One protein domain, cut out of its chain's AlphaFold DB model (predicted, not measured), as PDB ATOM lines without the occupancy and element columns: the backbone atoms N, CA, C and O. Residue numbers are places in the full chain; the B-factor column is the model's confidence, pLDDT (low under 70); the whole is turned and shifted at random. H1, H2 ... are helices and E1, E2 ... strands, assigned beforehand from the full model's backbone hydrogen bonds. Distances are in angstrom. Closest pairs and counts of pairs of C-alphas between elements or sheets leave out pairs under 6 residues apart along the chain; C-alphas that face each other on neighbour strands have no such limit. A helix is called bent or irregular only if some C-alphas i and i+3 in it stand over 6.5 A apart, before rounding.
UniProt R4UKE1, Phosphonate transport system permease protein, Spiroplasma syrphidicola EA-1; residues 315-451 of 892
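What this domain is: This is residues 315 to 451 of the 892 residues of the protein "Phosphonate transport system permease protein" of Spiroplasma syrphidicola EA-1 (UniProt R4UKE1). Two long helices, H3 and H5, make a flat V, with a small strand hairpin, E1 and E2, and the short H4 at its corner. H2 folds back along the other end of H3, H1 bridges the two arms, and residues 429 to 451 stick out. The printed part has 137 residues, in the order H1, H2, H3, H4, E1, E2, H5; the sheet, E1 - E2, is antiparallel and the class is mostly helix. It is extended, with a radius of gyration of the C-alphas of 23.3 A and spans of 73 by 53 by 16 A.

Where its parts are: E1 is residues 397 to 400, 9.2 A long, and E2 residues 405 to 408, 10.0 A. H5, residues 409 to 445, spans 54.4 A and ends at C-alpha 445 (110.977, 69.875, 112.054); it is irregular, with C-alphas 410 and 413 7.9 A apart. H3, residues 346 to 388, spans 63.8 A from C-alpha 346 (147.732, 87.956, 95.599). H4 is residues 393 to 396, 5.5 A; H2 residues 326 to 340, 21.4 A; H1 residues 315 to 324, 12.4 A.

How they stand to each other: In the hairpin, N 398 and O 407 are 2.8 A apart, within hydrogen-bond range. The closest C-alphas of E1 and H5, Phe 397 and Tyr 409, are 5.8 A apart. H3, the hub, touches H5 with residues 374 to 382 alone, closest C-alphas Arg 379 and Asp 410, 4.6 A, at a steep tilt of 45 degrees, opposite ways. It touches H4 at Ile 385 and Trp 396, closest C-alphas 6.6 A apart. H2 and H3 form a helical hairpin at a shallow tilt of 6 degrees, closest C-alphas Tyr 339 and Phe 349, 6.6 A. H1 touches H3 at Tyr 320 and Ile 364, closest C-alphas 6.4 A apart, and H5 at Asn 315 and Met 421, 6.0 A. H2 and H5 are apart. Every O i to N i+4 pair is within hydrogen-bond range in H2 and H3, against 5 of 6 in H1 and 31 of 33 in H5; H4 is too short for one.

The domain as a whole: The C-alphas farthest apart, Ala 388 and Glu 450, are 77.4 A apart. The printed part has no cut, and its links are tight. Residues 449 and 451 are under 70 in pLDDT.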
ATOM      1  N   ASN A 315     114.836 105.162  95.152       83.44
ATOM      2  CA  ASN A 315     114.598 104.299  93.987       83.44
ATOM      3  C   ASN A 315     115.786 104.299  93.016       83.44
ATOM      4  O   ASN A 315     116.214 103.236  92.585       83.44
ATOM      5  N   LEU A 316     116.389 105.465  92.778       85.62
ATOM      6  CA  LEU A 316     117.572 105.607  91.926       85.62
ATOM      7  C   LEU A 316     118.802 104.866  92.487       85.62
ATOM      8  O   LEU A 316     119.470 104.108  91.795       85.62
ATOM      9  N   LEU A 317     119.073 105.043  93.785       85.81
ATOM     10  CA  LEU A 317     120.174 104.371  94.482       85.81
ATOM     11  C   LEU A 317     119.973 102.853  94.536       85.81
ATOM     12  O   LEU A 317     120.946 102.104  94.455       85.81
ATOM     13  N   PHE A 318     118.723 102.409  94.697       88.75
ATOM     14  CA  PHE A 318     118.350 101.000  94.658       88.75
ATOM     15  C   PHE A 318     118.582 100.414  93.263       88.75
ATOM     16  O   PHE A 318     119.270  99.405  93.160       88.75
ATOM     17  N   TYR A 319     118.111 101.087  92.212       89.31
ATOM     18  CA  TYR A 319     118.313 100.687  90.820       89.31
ATOM     19  C   TYR A 319     119.796 100.498  90.486       89.31
ATOM     20  O   TYR A 319     120.208  99.425  90.051       89.31
ATOM     21  N   TYR A 320     120.633 101.491  90.800       88.38
ATOM     22  CA  TYR A 320     122.066 101.393  90.521       88.38
ATOM     23  C   TYR A 320     122.750 100.274  91.306       88.38
ATOM     24  O   TYR A 320     123.616  99.592  90.775       88.38
ATOM     25  N   HIS A 321     122.399 100.073  92.577       86.38
ATOM     26  CA  HIS A 321     123.088  99.073  93.392       86.38
ATOM     27  C   HIS A 321     122.582  97.651  93.186       86.38
ATOM     28  O   HIS A 321     123.390  96.729  93.248       86.38
ATOM     29  N   GLU A 322     121.278  97.445  93.047       87.81
ATOM     30  CA  GLU A 322     120.680  96.106  93.030       87.81
ATOM     31  C   GLU A 322     120.389  95.599  91.620       87.81
ATOM     32  O   GLU A 322     120.423  94.392  91.442       87.81
ATOM     33  N   ILE A 323     120.161  96.481  90.641       87.94
ATOM     34  CA  ILE A 323     119.824  96.075  89.269       87.94
ATOM     35  C   ILE A 323     121.043  96.234  88.358       87.94
ATOM     36  O   ILE A 323     121.556  95.237  87.870       87.94
ATOM     37  N   ILE A 324     121.585  97.449  88.208       90.12
ATOM     38  CA  ILE A 324     122.738  97.675  87.309       90.12
ATOM     39  C   ILE A 324     123.981  96.900  87.761       90.12
ATOM     40  O   ILE A 324     124.703  96.331  86.952       90.12
ATOM     41  N   LEU A 325     124.252  96.874  89.067       90.62
ATOM     42  CA  LEU A 325     125.433  96.205  89.618       90.62
ATOM     43  C   LEU A 325     125.182  94.739  90.015       90.62
ATOM     44  O   LEU A 325     125.989  94.189  90.768       90.62
ATOM     45  N   ALA A 326     124.089  94.112  89.569       87.56
ATOM     46  CA  ALA A 326     123.761  92.726  89.918       87.56
ATOM     47  C   ALA A 326     124.862  91.750  89.465       87.56
ATOM     48  O   ALA A 326     125.471  91.073  90.300       87.56
ATOM     49  N   ASP A 327     125.196  91.767  88.176       87.56
ATOM     50  CA  ASP A 327     126.207  90.877  87.591       87.56
ATOM     51  C   ASP A 327     127.608  91.198  88.108       87.56
ATOM     52  O   ASP A 327     128.381  90.311  88.475       87.56
ATOM     53  N   TRP A 328     127.912  92.489  88.253       92.31
ATOM     54  CA  TRP A 328     129.163  92.943  88.851       92.31
ATOM     55  C   TRP A 328     129.354  92.414  90.284       92.31
ATOM     56  O   TRP A 328     130.455  92.010  90.666       92.31
ATOM     57  N   LYS A 329     128.288  92.372  91.100       88.44
ATOM     58  CA  LYS A 329     128.341  91.806  92.460       88.44
ATOM     59  C   LYS A 329     128.644  90.305  92.440       88.44
ATOM     60  O   LYS A 329     129.369  89.850  93.326       88.44
ATOM     61  N   LEU A 330     128.108  89.559  91.471       88.94
ATOM     62  CA  LEU A 330     128.397  88.131  91.291       88.94
ATOM     63  C   LEU A 330     129.863  87.915  90.905       88.94
ATOM     64  O   LEU A 330     130.563  87.184  91.607       88.94
ATOM     65  N   LYS A 331     130.358  88.637  89.888       90.44
ATOM     66  CA  LYS A 331     131.776  88.601  89.484       90.44
ATOM     67  C   LYS A 331     132.701  88.903  90.660       90.44
ATOM     68  O   LYS A 331     133.607  88.132  90.962       90.44
ATOM     69  N   LYS A 332     132.416  89.980  91.402       91.38
ATOM     70  CA  LYS A 332     133.180  90.344  92.600       91.38
ATOM     71  C   LYS A 332     133.174  89.232  93.652       91.38
ATOM     72  O   LYS A 332     134.203  88.993  94.276       91.38
ATOM     73  N   LYS A 333     132.036  88.578  93.896       90.50
ATOM     74  CA  LYS A 333     131.955  87.486  94.877       90.50
ATOM     75  C   LYS A 333     132.840  86.307  94.462       90.50
ATOM     76  O   LYS A 333     133.570  85.806  95.313       90.50
ATOM     77  N   ASN A 334     132.817  85.930  93.184       90.75
ATOM     78  CA  ASN A 334     133.620  84.830  92.648       90.75
ATOM     79  C   ASN A 334     135.123  85.104  92.792       90.75
ATOM     80  O   ASN A 334     135.821  84.281  93.373       90.75
ATOM     81  N   VAL A 335     135.591  86.293  92.397       88.69
ATOM     82  CA  VAL A 335     137.003  86.706  92.545       88.69
ATOM     83  C   VAL A 335     137.462  86.635  94.008       88.69
ATOM     84  O   VAL A 335     138.528  86.116  94.332       88.69
ATOM     85  N   TYR A 336     136.631  87.104  94.945       87.62
ATOM     86  CA  TYR A 336     136.958  87.028  96.372       87.62
ATOM     87  C   TYR A 336     136.960  85.586  96.910       87.62
ATOM     88  O   TYR A 336     137.777  85.274  97.776       87.62
ATOM     89  N   GLN A 337     136.075  84.712  96.417       89.75
ATOM     90  CA  GLN A 337     136.050  83.295  96.796       89.75
ATOM     91  C   GLN A 337     137.258  82.533  96.243       89.75
ATOM     92  O   GLN A 337     137.875  81.779  96.989       89.75
ATOM     93  N   GLN A 338     137.639  82.781  94.990       88.56
ATOM     94  CA  GLN A 338     138.824  82.185  94.369       88.56
ATOM     95  C   GLN A 338     140.099  82.561  95.136       88.56
ATOM     96  O   GLN A 338     140.930  81.699  95.412       88.56
ATOM     97  N   TYR A 339     140.220  83.816  95.582       86.81
ATOM     98  CA  TYR A 339     141.336  84.234  96.433       86.81
ATOM     99  C   TYR A 339     141.308  83.571  97.822       86.81
ATOM    100  O   TYR A 339     142.340  83.104  98.301       86.81
ATOM    101  N   GLN A 340     140.137  83.465  98.464       86.94
ATOM    102  CA  GLN A 340     139.999  82.759  99.751       86.94
ATOM    103  C   GLN A 340     140.350  81.267  99.651       86.94
ATOM    104  O   GLN A 340     140.936  80.718 100.580       86.94
ATOM    105  N   GLN A 341     140.027  80.631  98.526       89.69
ATOM    106  CA  GLN A 341     140.368  79.239  98.221       89.69
ATOM    107  C   GLN A 341     141.814  79.067  97.725       89.69
ATOM    108  O   GLN A 341     142.201  77.956  97.377       89.69
ATOM    109  N   LYS A 342     142.619  80.143  97.700       84.00
ATOM    110  CA  LYS A 342     143.991  80.178  97.161       84.00
ATOM    111  C   LYS A 342     144.107  79.736  95.690       84.00
ATOM    112  O   LYS A 342     145.185  79.351  95.258       84.00
ATOM    113  N   ALA A 343     143.025  79.823  94.915       80.88
ATOM    114  CA  ALA A 343     143.006  79.475  93.492       80.88
ATOM    115  C   ALA A 343     143.681  80.536  92.597       80.88
ATOM    116  O   ALA A 343     144.061  80.239  91.470       80.88
ATOM    117  N   ILE A 344     143.836  81.765  93.098       86.56
ATOM    118  CA  ILE A 344     144.522  82.884  92.437       86.56
ATOM    119  C   ILE A 344     145.522  83.522  93.395       86.56
ATOM    120  O   ILE A 344     145.304  83.589  94.610       86.56
ATOM    121  N   THR A 345     146.621  84.014  92.834       86.06
ATOM    122  CA  THR A 345     147.689  84.677  93.589       86.06
ATOM    123  C   THR A 345     147.272  86.075  94.056       86.06
ATOM    124  O   THR A 345     146.331  86.689  93.547       86.06
ATOM    125  N   LYS A 346     147.991  86.616  95.047       85.62
ATOM    126  CA  LYS A 346     147.732  87.956  95.599       85.62
ATOM    127  C   LYS A 346     147.851  89.061  94.543       85.62
ATOM    128  O   LYS A 346     147.082  90.017  94.592       85.62
ATOM    129  N   GLU A 347     148.775  88.926  93.597       85.50
ATOM    130  CA  GLU A 347     148.967  89.883  92.500       85.50
ATOM    131  C   GLU A 347     147.790  89.855  91.518       85.50
ATOM    132  O   GLU A 347     147.196  90.901  91.246       85.50
ATOM    133  N   GLN A 348     147.366  88.660  91.092       82.62
ATOM    134  CA  GLN A 348     146.183  88.471  90.242       82.62
ATOM    135  C   GLN A 348     144.915  89.042  90.895       82.62
ATOM    136  O   GLN A 348     144.154  89.771  90.259       82.62
ATOM    137  N   PHE A 349     144.736  88.816  92.200       89.19
ATOM    138  CA  PHE A 349     143.610  89.374  92.947       89.19
ATOM    139  C   PHE A 349     143.599  90.914  92.968       89.19
ATOM    140  O   PHE A 349     142.531  91.528  92.906       89.19
ATOM    141  N   ILE A 350     144.763  91.568  93.060       88.62
ATOM    142  CA  ILE A 350     144.856  93.038  93.050       88.62
ATOM    143  C   ILE A 350     144.456  93.595  91.679       88.62
ATOM    144  O   ILE A 350     143.686  94.561  91.630       88.62
ATOM    145  N   ILE A 351     144.928  92.973  90.595       90.12
ATOM    146  CA  ILE A 351     144.620  93.371  89.214       90.12
ATOM    147  C   ILE A 351     143.117  93.235  88.947       90.12
ATOM    148  O   ILE A 351     142.461  94.207  88.561       90.12
ATOM    149  N   GLU A 352     142.528  92.075  89.249       88.38
ATOM    150  CA  GLU A 352     141.091  91.847  89.059       88.38
ATOM    151  C   GLU A 352     140.240  92.786  89.921       88.38
ATOM    152  O   GLU A 352     139.221  93.321  89.477       88.38
ATOM    153  N   LYS A 353     140.678  93.072  91.151       90.38
ATOM    154  CA  LYS A 353     140.003  94.037  92.025       90.38
ATOM    155  C   LYS A 353     140.027  95.457  91.449       90.38
ATOM    156  O   LYS A 353     139.044  96.188  91.622       90.38
ATOM    157  N   GLN A 354     141.117  95.869  90.802       89.25
ATOM    158  CA  GLN A 354     141.206  97.169  90.128       89.25
ATOM    159  C   GLN A 354     140.320  97.214  88.877       89.25
ATOM    160  O   GLN A 354     139.548  98.166  88.731       89.25
ATOM    161  N   ALA A 355     140.334  96.163  88.054       89.25
ATOM    162  CA  ALA A 355     139.460  96.036  86.886       89.25
ATOM    163  C   ALA A 355     137.972  96.120  87.279       89.25
ATOM    164  O   ALA A 355     137.219  96.926  86.728       89.25
ATOM    165  N   LEU A 356     137.568  95.403  88.336       91.19
ATOM    166  CA  LEU A 356     136.213  95.469  88.891       91.19
ATOM    167  C   LEU A 356     135.846  96.877  89.390       91.19
ATOM    168  O   LEU A 356     134.678  97.270  89.332       91.19
ATOM    169  N   LYS A 357     136.800  97.657  89.915       90.56
ATOM    170  CA  LYS A 357     136.530  99.034  90.367       90.56
ATOM    171  C   LYS A 357     136.201  99.949  89.184       90.56
ATOM    172  O   LYS A 357     135.265 100.743  89.307       90.56
ATOM    173  N   LEU A 358     136.940  99.818  88.081       91.56
ATOM    174  CA  LEU A 358     136.723 100.581  86.851       91.56
ATOM    175  C   LEU A 358     135.388 100.197  86.191       91.56
ATOM    176  O   LEU A 358     134.561 101.064  85.917       91.56
ATOM    177  N   GLU A 359     135.124  98.893  86.048       91.56
ATOM    178  CA  GLU A 359     133.871  98.360  85.487       91.56
ATOM    179  C   GLU A 359     132.649  98.902  86.244       91.56
ATOM    180  O   GLU A 359     131.692  99.392  85.644       91.56
ATOM    181  N   ARG A 360     132.709  98.927  87.584       90.94
ATOM    182  CA  ARG A 360     131.647  99.510  88.415       90.94
ATOM    183  C   ARG A 360     131.385 100.983  88.100       90.94
ATOM    184  O   ARG A 360     130.229 101.402  88.120       90.94
ATOM    185  N   GLN A 361     132.432 101.785  87.907       89.94
ATOM    186  CA  GLN A 361     132.275 103.215  87.621       89.94
ATOM    187  C   GLN A 361     131.612 103.426  86.258       89.94
ATOM    188  O   GLN A 361     130.665 104.208  86.171       89.94
ATOM    189  N   ASN A 362     132.034 102.662  85.248       91.50
ATOM    190  CA  ASN A 362     131.479 102.727  83.898       91.50
ATOM    191  C   ASN A 362     129.996 102.335  83.870       91.50
ATOM    192  O   ASN A 362     129.180 103.082  83.334       91.50
ATOM    193  N   LEU A 363     129.618 101.240  84.543       91.44
ATOM    194  CA  LEU A 363     128.222 100.790  84.625       91.44
ATOM    195  C   LEU A 363     127.300 101.828  85.288       91.44
ATOM    196  O   LEU A 363     126.192 102.078  84.815       91.44
ATOM    197  N   ILE A 364     127.749 102.471  86.375       89.06
ATOM    198  CA  ILE A 364     126.962 103.530  87.032       89.06
ATOM    199  C   ILE A 364     126.851 104.765  86.127       89.06
ATOM    200  O   ILE A 364     125.781 105.374  86.059       89.06
ATOM    201  N   ALA A 365     127.938 105.152  85.455       89.88
ATOM    202  CA  ALA A 365     127.948 106.304  84.557       89.88
ATOM    203  C   ALA A 365     126.987 106.103  83.377       89.88
ATOM    204  O   ALA A 365     126.173 106.986  83.098       89.88
ATOM    205  N   GLN A 366     127.017 104.919  82.759       91.25
ATOM    206  CA  GLN A 366     126.109 104.539  81.679       91.25
ATOM    207  C   GLN A 366     124.650 104.543  82.149       91.25
ATOM    208  O   GLN A 366     123.828 105.264  81.591       91.25
ATOM    209  N   GLY A 367     124.349 103.887  83.274       89.06
ATOM    210  CA  GLY A 367     122.997 103.878  83.837       89.06
ATOM    211  C   GLY A 367     122.451 105.257  84.221       89.06
ATOM    212  O   GLY A 367     121.240 105.488  84.182       89.06
ATOM    213  N   LYS A 368     123.321 106.201  84.601       90.00
ATOM    214  CA  LYS A 368     122.927 107.597  84.843       90.00
ATOM    215  C   LYS A 368     122.598 108.321  83.539       90.00
ATOM    216  O   LYS A 368     121.635 109.087  83.519       90.00
ATOM    217  N   LYS A 369     123.373 108.077  82.480       91.19
ATOM    218  CA  LYS A 369     123.151 108.656  81.151       91.19
ATOM    219  C   LYS A 369     121.817 108.183  80.564       91.19
ATOM    220  O   LYS A 369     121.010 109.023  80.184       91.19
ATOM    221  N   ASP A 370     121.545 106.880  80.613       89.19
ATOM    222  CA  ASP A 370     120.306 106.288  80.086       89.19
ATOM    223  C   ASP A 370     119.069 106.807  80.835       89.19
ATOM    224  O   ASP A 370     118.079 107.220  80.231       89.19
ATOM    225  N   TYR A 371     119.150 106.870  82.169       89.12
ATOM    226  CA  TYR A 371     118.079 107.420  83.002       89.12
ATOM    227  C   TYR A 371     117.752 108.882  82.649       89.12
ATOM    228  O   TYR A 371     116.579 109.246  82.562       89.12
ATOM    229  N   LEU A 372     118.769 109.727  82.451       91.31
ATOM    230  CA  LEU A 372     118.572 111.133  82.086       91.31
ATOM    231  C   LEU A 372     117.997 111.281  80.672       91.31
ATOM    232  O   LEU A 372     117.078 112.078  80.489       91.31
ATOM    233  N   ALA A 373     118.462 110.472  79.717       91.69
ATOM    234  CA  ALA A 373     117.960 110.483  78.344       91.69
ATOM    235  C   ALA A 373     116.450 110.185  78.280       91.69
ATOM    236  O   ALA A 373     115.701 110.897  77.612       91.69
ATOM    237  N   HIS A 374     115.969 109.196  79.043       91.56
ATOM    238  CA  HIS A 374     114.534 108.904  79.124       91.56
ATOM    239  C   HIS A 374     113.714 110.059  79.724       91.56
ATOM    240  O   HIS A 374     112.600 110.322  79.272       91.56
ATOM    241  N   LEU A 375     114.256 110.780  80.713       89.69
ATOM    242  CA  LEU A 375     113.583 111.949  81.290       89.69
ATOM    243  C   LEU A 375     113.501 113.128  80.323       89.69
ATOM    244  O   LEU A 375     112.513 113.863  80.334       89.69
ATOM    245  N   GLU A 376     114.547 113.347  79.532       90.56
ATOM    246  CA  GLU A 376     114.566 114.399  78.516       90.56
ATOM    247  C   GLU A 376     113.557 114.109  77.407       90.56
ATOM    248  O   GLU A 376     112.794 115.001  77.039       90.56
ATOM    249  N   LEU A 377     113.466 112.851  76.975       92.69
ATOM    250  CA  LEU A 377     112.502 112.396  75.974       92.69
ATOM    251  C   LEU A 377     111.051 112.640  76.430       92.69
ATOM    252  O   LEU A 377     110.240 113.190  75.683       92.69
ATOM    253  N   ASP A 378     110.726 112.319  77.683       90.62
ATOM    254  CA  ASP A 378     109.410 112.608  78.272       90.62
ATOM    255  C   ASP A 378     109.113 114.115  78.352       90.62
ATOM    256  O   ASP A 378     107.987 114.558  78.092       90.62
ATOM    257  N   ARG A 379     110.117 114.933  78.698       90.06
ATOM    258  CA  ARG A 379     109.973 116.399  78.738       90.06
ATOM    259  C   ARG A 379     109.735 116.986  77.351       90.06
ATOM    260  O   ARG A 379     108.894 117.875  77.234       90.06
ATOM    261  N   GLN A 380     110.437 116.492  76.332       92.38
ATOM    262  CA  GLN A 380     110.252 116.899  74.936       92.38
ATOM    263  C   GLN A 380     108.835 116.559  74.460       92.38
ATOM    264  O   GLN A 380     108.097 117.461  74.067       92.38
ATOM    265  N   LYS A 381     108.389 115.311  74.658       90.06
ATOM    266  CA  LYS A 381     107.011 114.883  74.345       90.06
ATOM    267  C   LYS A 381     105.950 115.729  75.047       90.06
ATOM    268  O   LYS A 381     104.922 116.074  74.466       90.06
ATOM    269  N   PHE A 382     106.176 116.079  76.313       90.69
ATOM    270  CA  PHE A 382     105.258 116.957  77.032       90.69
ATOM    271  C   PHE A 382     105.254 118.384  76.477       90.69
ATOM    272  O   PHE A 382     104.183 118.984  76.393       90.69
ATOM    273  N   ALA A 383     106.412 118.930  76.101       89.75
ATOM    274  CA  ALA A 383     106.503 120.250  75.484       89.75
ATOM    275  C   ALA A 383     105.744 120.293  74.147       89.75
ATOM    276  O   ALA A 383     104.944 121.207  73.944       89.75
ATOM    277  N   GLU A 384     105.900 119.266  73.306       91.31
ATOM    278  CA  GLU A 384     105.165 119.100  72.045       91.31
ATOM    279  C   GLU A 384     103.646 119.056  72.269       91.31
ATOM    280  O   GLU A 384     102.891 119.818  71.662       91.31
ATOM    281  N   ILE A 385     103.172 118.226  73.205       88.81
ATOM    282  CA  ILE A 385     101.732 118.089  73.482       88.81
ATOM    283  C   ILE A 385     101.149 119.338  74.143       88.81
ATOM    284  O   ILE A 385     100.006 119.714  73.867       88.81
ATOM    285  N   LYS A 386     101.915 120.006  75.006       88.81
ATOM    286  CA  LYS A 386     101.498 121.263  75.633       88.81
ATOM    287  C   LYS A 386     101.401 122.389  74.602       88.81
ATOM    288  O   LYS A 386     100.465 123.182  74.697       88.81
ATOM    289  N   ALA A 387     102.315 122.434  73.631       88.31
ATOM    290  CA  ALA A 387     102.263 123.370  72.512       88.31
ATOM    291  C   ALA A 387     101.066 123.085  71.589       88.31
ATOM    292  O   ALA A 387     100.362 124.014  71.207       88.31
ATOM    293  N   ALA A 388     100.773 121.810  71.308       88.38
ATOM    294  CA  ALA A 388      99.625 121.415  70.488       88.38
ATOM    295  C   ALA A 388      98.262 121.667  71.171       88.38
ATOM    296  O   ALA A 388      97.271 121.957  70.502       88.38
ATOM    297  N   TYR A 389      98.186 121.558  72.505       86.25
ATOM    298  CA  TYR A 389      96.929 121.644  73.265       86.25
ATOM    299  C   TYR A 389      97.033 122.506  74.543       86.25
ATOM    300  O   TYR A 389      96.860 121.996  75.657       86.25
ATOM    301  N   PRO A 390      97.248 123.829  74.435       80.38
ATOM    302  CA  PRO A 390      97.468 124.694  75.599       80.38
ATOM    303  C   PRO A 390      96.214 124.894  76.473       80.38
ATOM    304  O   PRO A 390      96.323 124.993  77.693       80.38
ATOM    305  N   ALA A 391      95.012 124.893  75.881       79.19
ATOM    306  CA  ALA A 391      93.752 125.178  76.585       79.19
ATOM    307  C   ALA A 391      93.011 123.934  77.129       79.19
ATOM    308  O   ALA A 391      91.958 124.068  77.755       79.19
ATOM    309  N   THR A 392      93.518 122.712  76.906       81.75
ATOM    310  CA  THR A 392      92.837 121.463  77.313       81.75
ATOM    311  C   THR A 392      93.713 120.572  78.209       81.75
ATOM    312  O   THR A 392      94.262 119.570  77.752       81.75
ATOM    313  N   PRO A 393      93.768 120.841  79.532       77.19
ATOM    314  CA  PRO A 393      94.652 120.137  80.470       77.19
ATOM    315  C   PRO A 393      94.459 118.618  80.526       77.19
ATOM    316  O   PRO A 393      95.378 117.895  80.887       77.19
ATOM    317  N   LYS A 394      93.275 118.103  80.166       79.06
ATOM    318  CA  LYS A 394      93.017 116.654  80.116       79.06
ATOM    319  C   LYS A 394      93.890 115.926  79.093       79.06
ATOM    320  O   LYS A 394      94.218 114.770  79.330       79.06
ATOM    321  N   LYS A 395      94.258 116.579  77.984       83.94
ATOM    322  CA  LYS A 395      95.085 115.975  76.928       83.94
ATOM    323  C   LYS A 395      96.571 115.898  77.286       83.94
ATOM    324  O   LYS A 395      97.327 115.235  76.594       83.94
ATOM    325  N   TRP A 396      96.988 116.522  78.389       84.44
ATOM    326  CA  TRP A 396      98.362 116.445  78.902       84.44
ATOM    327  C   TRP A 396      98.684 115.123  79.611       84.44
ATOM    328  O   TRP A 396      99.803 114.942  80.095       84.44
ATOM    329  N   PHE A 397      97.706 114.228  79.718       84.81
ATOM    330  CA  PHE A 397      97.820 112.970  80.433       84.81
ATOM    331  C   PHE A 397      97.596 111.801  79.479       84.81
ATOM    332  O   PHE A 397      96.671 111.823  78.668       84.81
ATOM    333  N   ILE A 398      98.419 110.771  79.633       88.75
ATOM    334  CA  ILE A 398      98.335 109.497  78.928       88.75
ATOM    335  C   ILE A 398      98.078 108.384  79.936       88.75
ATOM    336  O   ILE A 398      98.574 108.418  81.062       88.75
ATOM    337  N   TYR A 399      97.264 107.405  79.560       83.38
ATOM    338  CA  TYR A 399      97.051 106.229  80.392       83.38
ATOM    339  C   TYR A 399      98.267 105.306  80.263       83.38
ATOM    340  O   TYR A 399      98.565 104.854  79.161       83.38
ATOM    341  N   SER A 400      98.973 105.051  81.367       84.62
ATOM    342  CA  SER A 400     100.053 104.057  81.400       84.62
ATOM    343  C   SER A 400      99.500 102.744  81.940       84.62
ATOM    344  O   SER A 400      98.999 102.696  83.067       84.62
ATOM    345  N   GLU A 401      99.610 101.673  81.153       85.06
ATOM    346  CA  GLU A 401      99.162 100.332  81.551       85.06
ATOM    347  C   GLU A 401      99.920  99.818  82.778       85.06
ATOM    348  O   GLU A 401      99.307  99.276  83.695       85.06
ATOM    349  N   LYS A 402     101.233 100.073  82.852       77.94
ATOM    350  CA  LYS A 402     102.071  99.674  83.993       77.94
ATOM    351  C   LYS A 402     101.660 100.351  85.300       77.94
ATOM    352  O   LYS A 402     101.806  99.764  86.368       77.94
ATOM    353  N   VAL A 403     101.169 101.590  85.233       76.56
ATOM    354  CA  VAL A 403     100.751 102.368  86.416       76.56
ATOM    355  C   VAL A 403      99.247 102.210  86.698       76.56
ATOM    356  O   VAL A 403      98.805 102.466  87.820       76.56
ATOM    357  N   GLY A 404      98.455 101.793  85.704       76.31
ATOM    358  CA  GLY A 404      97.008 101.570  85.803       76.31
ATOM    359  C   GLY A 404      96.164 102.850  85.871       76.31
ATOM    360  O   GLY A 404      95.036 102.819  86.362       76.31
ATOM    361  N   GLN A 405      96.709 103.997  85.453       80.44
ATOM    362  CA  GLN A 405      96.022 105.293  85.513       80.44
ATOM    363  C   GLN A 405      96.628 106.340  84.569       80.44
ATOM    364  O   GLN A 405      97.664 106.124  83.941       80.44
ATOM    365  N   LEU A 406      95.965 107.497  84.487       81.31
ATOM    366  CA  LEU A 406      96.411 108.655  83.714       81.31
ATOM    367  C   LEU A 406      97.620 109.328  84.386       81.31
ATOM    368  O   LEU A 406      97.516 109.822  85.508       81.31
ATOM    369  N   VAL A 407      98.746 109.381  83.676       82.25
ATOM    370  CA  VAL A 407     100.012 110.006  84.083       82.25
ATOM    371  C   VAL A 407     100.337 111.146  83.121       82.25
ATOM    372  O   VAL A 407     100.033 111.084  81.933       82.25
ATOM    373  N   ARG A 408     100.929 112.229  83.626       85.62
ATOM    374  CA  ARG A 408     101.325 113.372  82.792       85.62
ATOM    375  C   ARG A 408     102.540 113.012  81.927       85.62
ATOM    376  O   ARG A 408     103.444 112.352  82.431       85.62
ATOM    377  N   TYR A 409     102.583 113.463  80.670       85.19
ATOM    378  CA  TYR A 409     103.623 113.052  79.705       85.19
ATOM    379  C   TYR A 409     105.072 113.266  80.186       85.19
ATOM    380  O   TYR A 409     105.913 112.416  79.938       85.19
ATOM    381  N   ASP A 410     105.366 114.325  80.948       85.81
ATOM    382  CA  ASP A 410     106.712 114.610  81.486       85.81
ATOM    383  C   ASP A 410     107.138 113.681  82.640       85.81
ATOM    384  O   ASP A 410     108.246 113.812  83.173       85.81
ATOM    385  N   LYS A 411     106.228 112.820  83.108       84.19
ATOM    386  CA  LYS A 411     106.398 111.948  84.276       84.19
ATOM    387  C   LYS A 411     106.169 110.473  83.968       84.19
ATOM    388  O   LYS A 411     106.200 109.690  84.914       84.19
ATOM    389  N   VAL A 412     105.948 110.082  82.715       87.56
ATOM    390  CA  VAL A 412     105.593 108.698  82.359       87.56
ATOM    391  C   VAL A 412     106.693 107.732  82.792       87.56
ATOM    392  O   VAL A 412     106.447 106.858  83.621       87.56
ATOM    393  N   TYR A 413     107.927 107.961  82.354       88.56
ATOM    394  CA  TYR A 413     109.084 107.163  82.731       88.56
ATOM    395  C   TYR A 413     109.333 107.198  84.241       88.56
ATOM    396  O   TYR A 413     109.606 106.165  84.842       88.56
ATOM    397  N   LEU A 414     109.181 108.357  84.896       85.75
ATOM    398  CA  LEU A 414     109.324 108.456  86.357       85.75
ATOM    399  C   LEU A 414     108.303 107.599  87.106       85.75
ATOM    400  O   LEU A 414     108.653 106.972  88.108       85.75
ATOM    401  N   ALA A 415     107.055 107.602  86.642       81.88
ATOM    402  CA  ALA A 415     105.963 106.838  87.222       81.88
ATOM    403  C   ALA A 415     106.203 105.338  87.054       81.88
ATOM    404  O   ALA A 415     106.175 104.595  88.035       81.88
ATOM    405  N   GLU A 416     106.511 104.909  85.831       87.56
ATOM    406  CA  GLU A 416     106.783 103.511  85.506       87.56
ATOM    407  C   GLU A 416     108.027 102.997  86.230       87.56
ATOM    408  O   GLU A 416     107.978 101.945  86.864       87.56
ATOM    409  N   PHE A 417     109.108 103.778  86.242       87.44
ATOM    410  CA  PHE A 417     110.318 103.468  86.998       87.44
ATOM    411  C   PHE A 417     110.030 103.337  88.497       87.44
ATOM    412  O   PHE A 417     110.539 102.433  89.157       87.44
ATOM    413  N   ALA A 418     109.201 104.216  89.067       82.31
ATOM    414  CA  ALA A 418     108.842 104.135  90.479       82.31
ATOM    415  C   ALA A 418     108.011 102.885  90.804       82.31
ATOM    416  O   ALA A 418     108.251 102.266  91.848       82.31
ATOM    417  N   VAL A 419     107.067 102.511  89.935       81.62
ATOM    418  CA  VAL A 419     106.277 101.276  90.069       81.62
ATOM    419  C   VAL A 419     107.191 100.058  89.976       81.62
ATOM    420  O   VAL A 419     107.176  99.231  90.888       81.62
ATOM    421  N   GLU A 420     108.066 100.008  88.972       87.62
ATOM    422  CA  GLU A 420     109.024  98.916  88.780       87.62
ATOM    423  C   GLU A 420     109.955  98.769  89.990       87.62
ATOM    424  O   GLU A 420     110.089  97.693  90.567       87.62
ATOM    425  N   MET A 421     110.536  99.868  90.483       89.06
ATOM    426  CA  MET A 421     111.388  99.815  91.677       89.06
ATOM    427  C   MET A 421     110.618  99.379  92.924       89.06
ATOM    428  O   MET A 421     111.189  98.742  93.811       89.06
ATOM    429  N   THR A 422     109.333  99.717  93.021       81.50
ATOM    430  CA  THR A 422     108.484  99.264  94.129       81.50
ATOM    431  C   THR A 422     108.236  97.762  94.037       81.50
ATOM    432  O   THR A 422     108.395  97.073  95.046       81.50
ATOM    433  N   TYR A 423     107.945  97.256  92.838       86.56
ATOM    434  CA  TYR A 423     107.794  95.832  92.561       86.56
ATOM    435  C   TYR A 423     109.072  95.053  92.911       86.56
ATOM    436  O   TYR A 423     109.024  94.126  93.718       86.56
ATOM    437  N   GLN A 424     110.240  95.497  92.441       88.19
ATOM    438  CA  GLN A 424     111.525  94.844  92.734       88.19
ATOM    439  C   GLN A 424     111.868  94.847  94.233       88.19
ATOM    440  O   GLN A 424     112.342  93.852  94.785       88.19
ATOM    441  N   LYS A 425     111.583  95.948  94.942       86.44
ATOM    442  CA  LYS A 425     111.753  96.019  96.405       86.44
ATOM    443  C   LYS A 425     110.817  95.063  97.145       86.44
ATOM    444  O   LYS A 425     111.221  94.501  98.164       86.44
ATOM    445  N   GLN A 426     109.579  94.910  96.674       83.75
ATOM    446  CA  GLN A 426     108.609  93.972  97.242       83.75
ATOM    447  C   GLN A 426     109.020  92.526  96.980       83.75
ATOM    448  O   GLN A 426     109.025  91.744  97.928       83.75
ATOM    449  N   LYS A 427     109.456  92.210  95.757       90.12
ATOM    450  CA  LYS A 427     109.984  90.897  95.377       90.12
ATOM    451  C   LYS A 427     111.142  90.477  96.287       90.12
ATOM    452  O   LYS A 427     111.050  89.456  96.954       90.12
ATOM    453  N   LEU A 428     112.148  91.340  96.449       88.06
ATOM    454  CA  LEU A 428     113.284  91.104  97.353       88.06
ATOM    455  C   LEU A 428     112.844  90.857  98.814       88.06
ATOM    456  O   LEU A 428     113.401  90.021  99.529       88.06
ATOM    457  N   LEU A 429     111.844  91.610  99.292       87.69
ATOM    458  CA  LEU A 429     111.274  91.420 100.630       87.69
ATOM    459  C   LEU A 429     110.522  90.096 100.754       87.69
ATOM    460  O   LEU A 429     110.581  89.480 101.817       87.69
ATOM    461  N   GLN A 430     109.811  89.689  99.709       87.44
ATOM    462  CA  GLN A 430     109.046  88.454  99.672       87.44
ATOM    463  C   GLN A 430     109.972  87.236  99.637       87.44
ATOM    464  O   GLN A 430     109.848  86.392 100.515       87.44
ATOM    465  N   GLU A 431     110.986  87.229  98.770       90.50
ATOM    466  CA  GLU A 431     112.034  86.195  98.736       90.50
ATOM    467  C   GLU A 431     112.728  86.054 100.100       90.50
ATOM    468  O   GLU A 431     112.945  84.955 100.606       90.50
ATOM    469  N   THR A 432     113.023  87.182 100.762       88.38
ATOM    470  CA  THR A 432     113.607  87.155 102.113       88.38
ATOM    471  C   THR A 432     112.641  86.545 103.133       88.38
ATOM    472  O   THR A 432     113.076  85.829 104.033       88.38
ATOM    473  N   LYS A 433     111.337  86.831 103.035       86.75
ATOM    474  CA  LYS A 433     110.317  86.255 103.927       86.75
ATOM    475  C   LYS A 433     110.135  84.760 103.680       86.75
ATOM    476  O   LYS A 433     110.047  84.018 104.648       86.75
ATOM    477  N   GLU A 434     110.123  84.333 102.425       88.31
ATOM    478  CA  GLU A 434     110.046  82.923 102.037       88.31
ATOM    479  C   GLU A 434     111.267  82.156 102.553       88.31
ATOM    480  O   GLU A 434     111.106  81.146 103.229       88.31
ATOM    481  N   ALA A 435     112.477  82.701 102.392       87.88
ATOM    482  CA  ALA A 435     113.692  82.123 102.969       87.88
ATOM    483  C   ALA A 435     113.665  82.071 104.510       87.88
ATOM    484  O   ALA A 435     114.209  81.149 105.118       87.88
ATOM    485  N   ILE A 436     113.051  83.064 105.165       81.94
ATOM    486  CA  ILE A 436     112.835  83.050 106.620       81.94
ATOM    487  C   ILE A 436     111.841  81.951 107.017       81.94
ATOM    488  O   ILE A 436     112.062  81.307 108.039       81.94
ATOM    489  N   ASN A 437     110.773  81.749 106.244       81.75
ATOM    490  CA  ASN A 437     109.768  80.721 106.506       81.75
ATOM    491  C   ASN A 437     110.339  79.317 106.293       81.75
ATOM    492  O   ASN A 437     110.198  78.490 107.177       81.75
ATOM    493  N   LEU A 438     111.095  79.083 105.217       86.19
ATOM    494  CA  LEU A 438     111.773  77.801 104.987       86.19
ATOM    495  C   LEU A 438     112.695  77.431 106.156       86.19
ATOM    496  O   LEU A 438     112.581  76.348 106.720       86.19
ATOM    497  N   LYS A 439     113.532  78.374 106.613       82.56
ATOM    498  CA  LYS A 439     114.353  78.169 107.819       82.56
ATOM    499  C   LYS A 439     113.525  77.967 109.088       82.56
ATOM    500  O   LYS A 439     113.988  77.335 110.033       82.56
ATOM    501  N   HIS A 440     112.337  78.563 109.154       75.00
ATOM    502  CA  HIS A 440     111.429  78.380 110.278       75.00
ATOM    503  C   HIS A 440     110.852  76.964 110.295       75.00
ATOM    504  O   HIS A 440     110.836  76.344 111.355       75.00
ATOM    505  N   ASP A 441     110.450  76.454 109.136       80.12
ATOM    506  CA  ASP A 441     109.891  75.116 108.969       80.12
ATOM    507  C   ASP A 441     110.961  74.040 109.228       80.12
ATOM    508  O   ASP A 441     110.717  73.106 109.991       80.12
ATOM    509  N   GLU A 442     112.189  74.231 108.721       82.62
ATOM    510  CA  GLU A 442     113.361  73.397 109.051       82.62
ATOM    511  C   GLU A 442     113.635  73.356 110.561       82.62
ATOM    512  O   GLU A 442     113.997  72.322 111.126       82.62
ATOM    513  N   PHE A 443     113.468  74.490 111.243       72.94
ATOM    514  CA  PHE A 443     113.651  74.569 112.687       72.94
ATOM    515  C   PHE A 443     112.531  73.855 113.458       72.94
ATOM    516  O   PHE A 443     112.825  73.172 114.437       72.94
ATOM    517  N   ILE A 444     111.271  73.986 113.024       70.75
ATOM    518  CA  ILE A 444     110.123  73.282 113.622       70.75
ATOM    519  C   ILE A 444     110.287  71.767 113.469       70.75
ATOM    520  O   ILE A 444     110.058  71.037 114.431       70.75
ATOM    521  N   ALA A 445     110.733  71.296 112.301       78.88
ATOM    522  CA  ALA A 445     110.977  69.875 112.054       78.88
ATOM    523  C   ALA A 445     112.060  69.285 112.981       78.88
ATOM    524  O   ALA A 445     111.978  68.127 113.377       78.88
ATOM    525  N   ASN A 446     113.045  70.098 113.379       79.56
ATOM    526  CA  ASN A 446     114.152  69.707 114.261       79.56
ATOM    527  C   ASN A 446     113.885  69.964 115.762       79.56
ATOM    528  O   ASN A 446     114.800  69.860 116.594       79.56
ATOM    529  N   LEU A 447     112.658  70.350 116.126       72.19
ATOM    530  CA  LEU A 447     112.290  70.761 117.477       72.19
ATOM    531  C   LEU A 447     111.908  69.546 118.340       72.19
ATOM    532  O   LEU A 447     110.815  69.001 118.220       72.19
ATOM    533  N   THR A 448     112.786  69.133 119.255       76.06
ATOM    534  CA  THR A 448     112.437  68.134 120.278       76.06
ATOM    535  C   THR A 448     111.765  68.804 121.478       76.06
ATOM    536  O   THR A 448     112.129  69.920 121.856       76.06
ATOM    537  N   VAL A 449     110.805  68.117 122.109       67.81
ATOM    538  CA  VAL A 449     110.075  68.599 123.303       67.81
ATOM    539  C   VAL A 449     111.046  69.075 124.395       67.81
ATOM    540  O   VAL A 449     110.855  70.129 124.996       67.81
ATOM    541  N   GLU A 450     112.159  68.368 124.571       72.75
ATOM    542  CA  GLU A 450     113.212  68.682 125.537       72.75
ATOM    543  C   GLU A 450     113.959  69.996 125.231       72.75
ATOM    544  O   GLU A 450     114.158  70.821 126.124       72.75
ATOM    545  N   LYS A 451     114.279  70.272 123.955       68.06
ATOM    546  CA  LYS A 451     114.871  71.556 123.528       68.06
ATOM    547  C   LYS A 451     113.921  72.735 123.738       68.06
ATOM    548  O   LYS A 451     114.385  73.850 123.977       68.06
TER     549      LYS A 451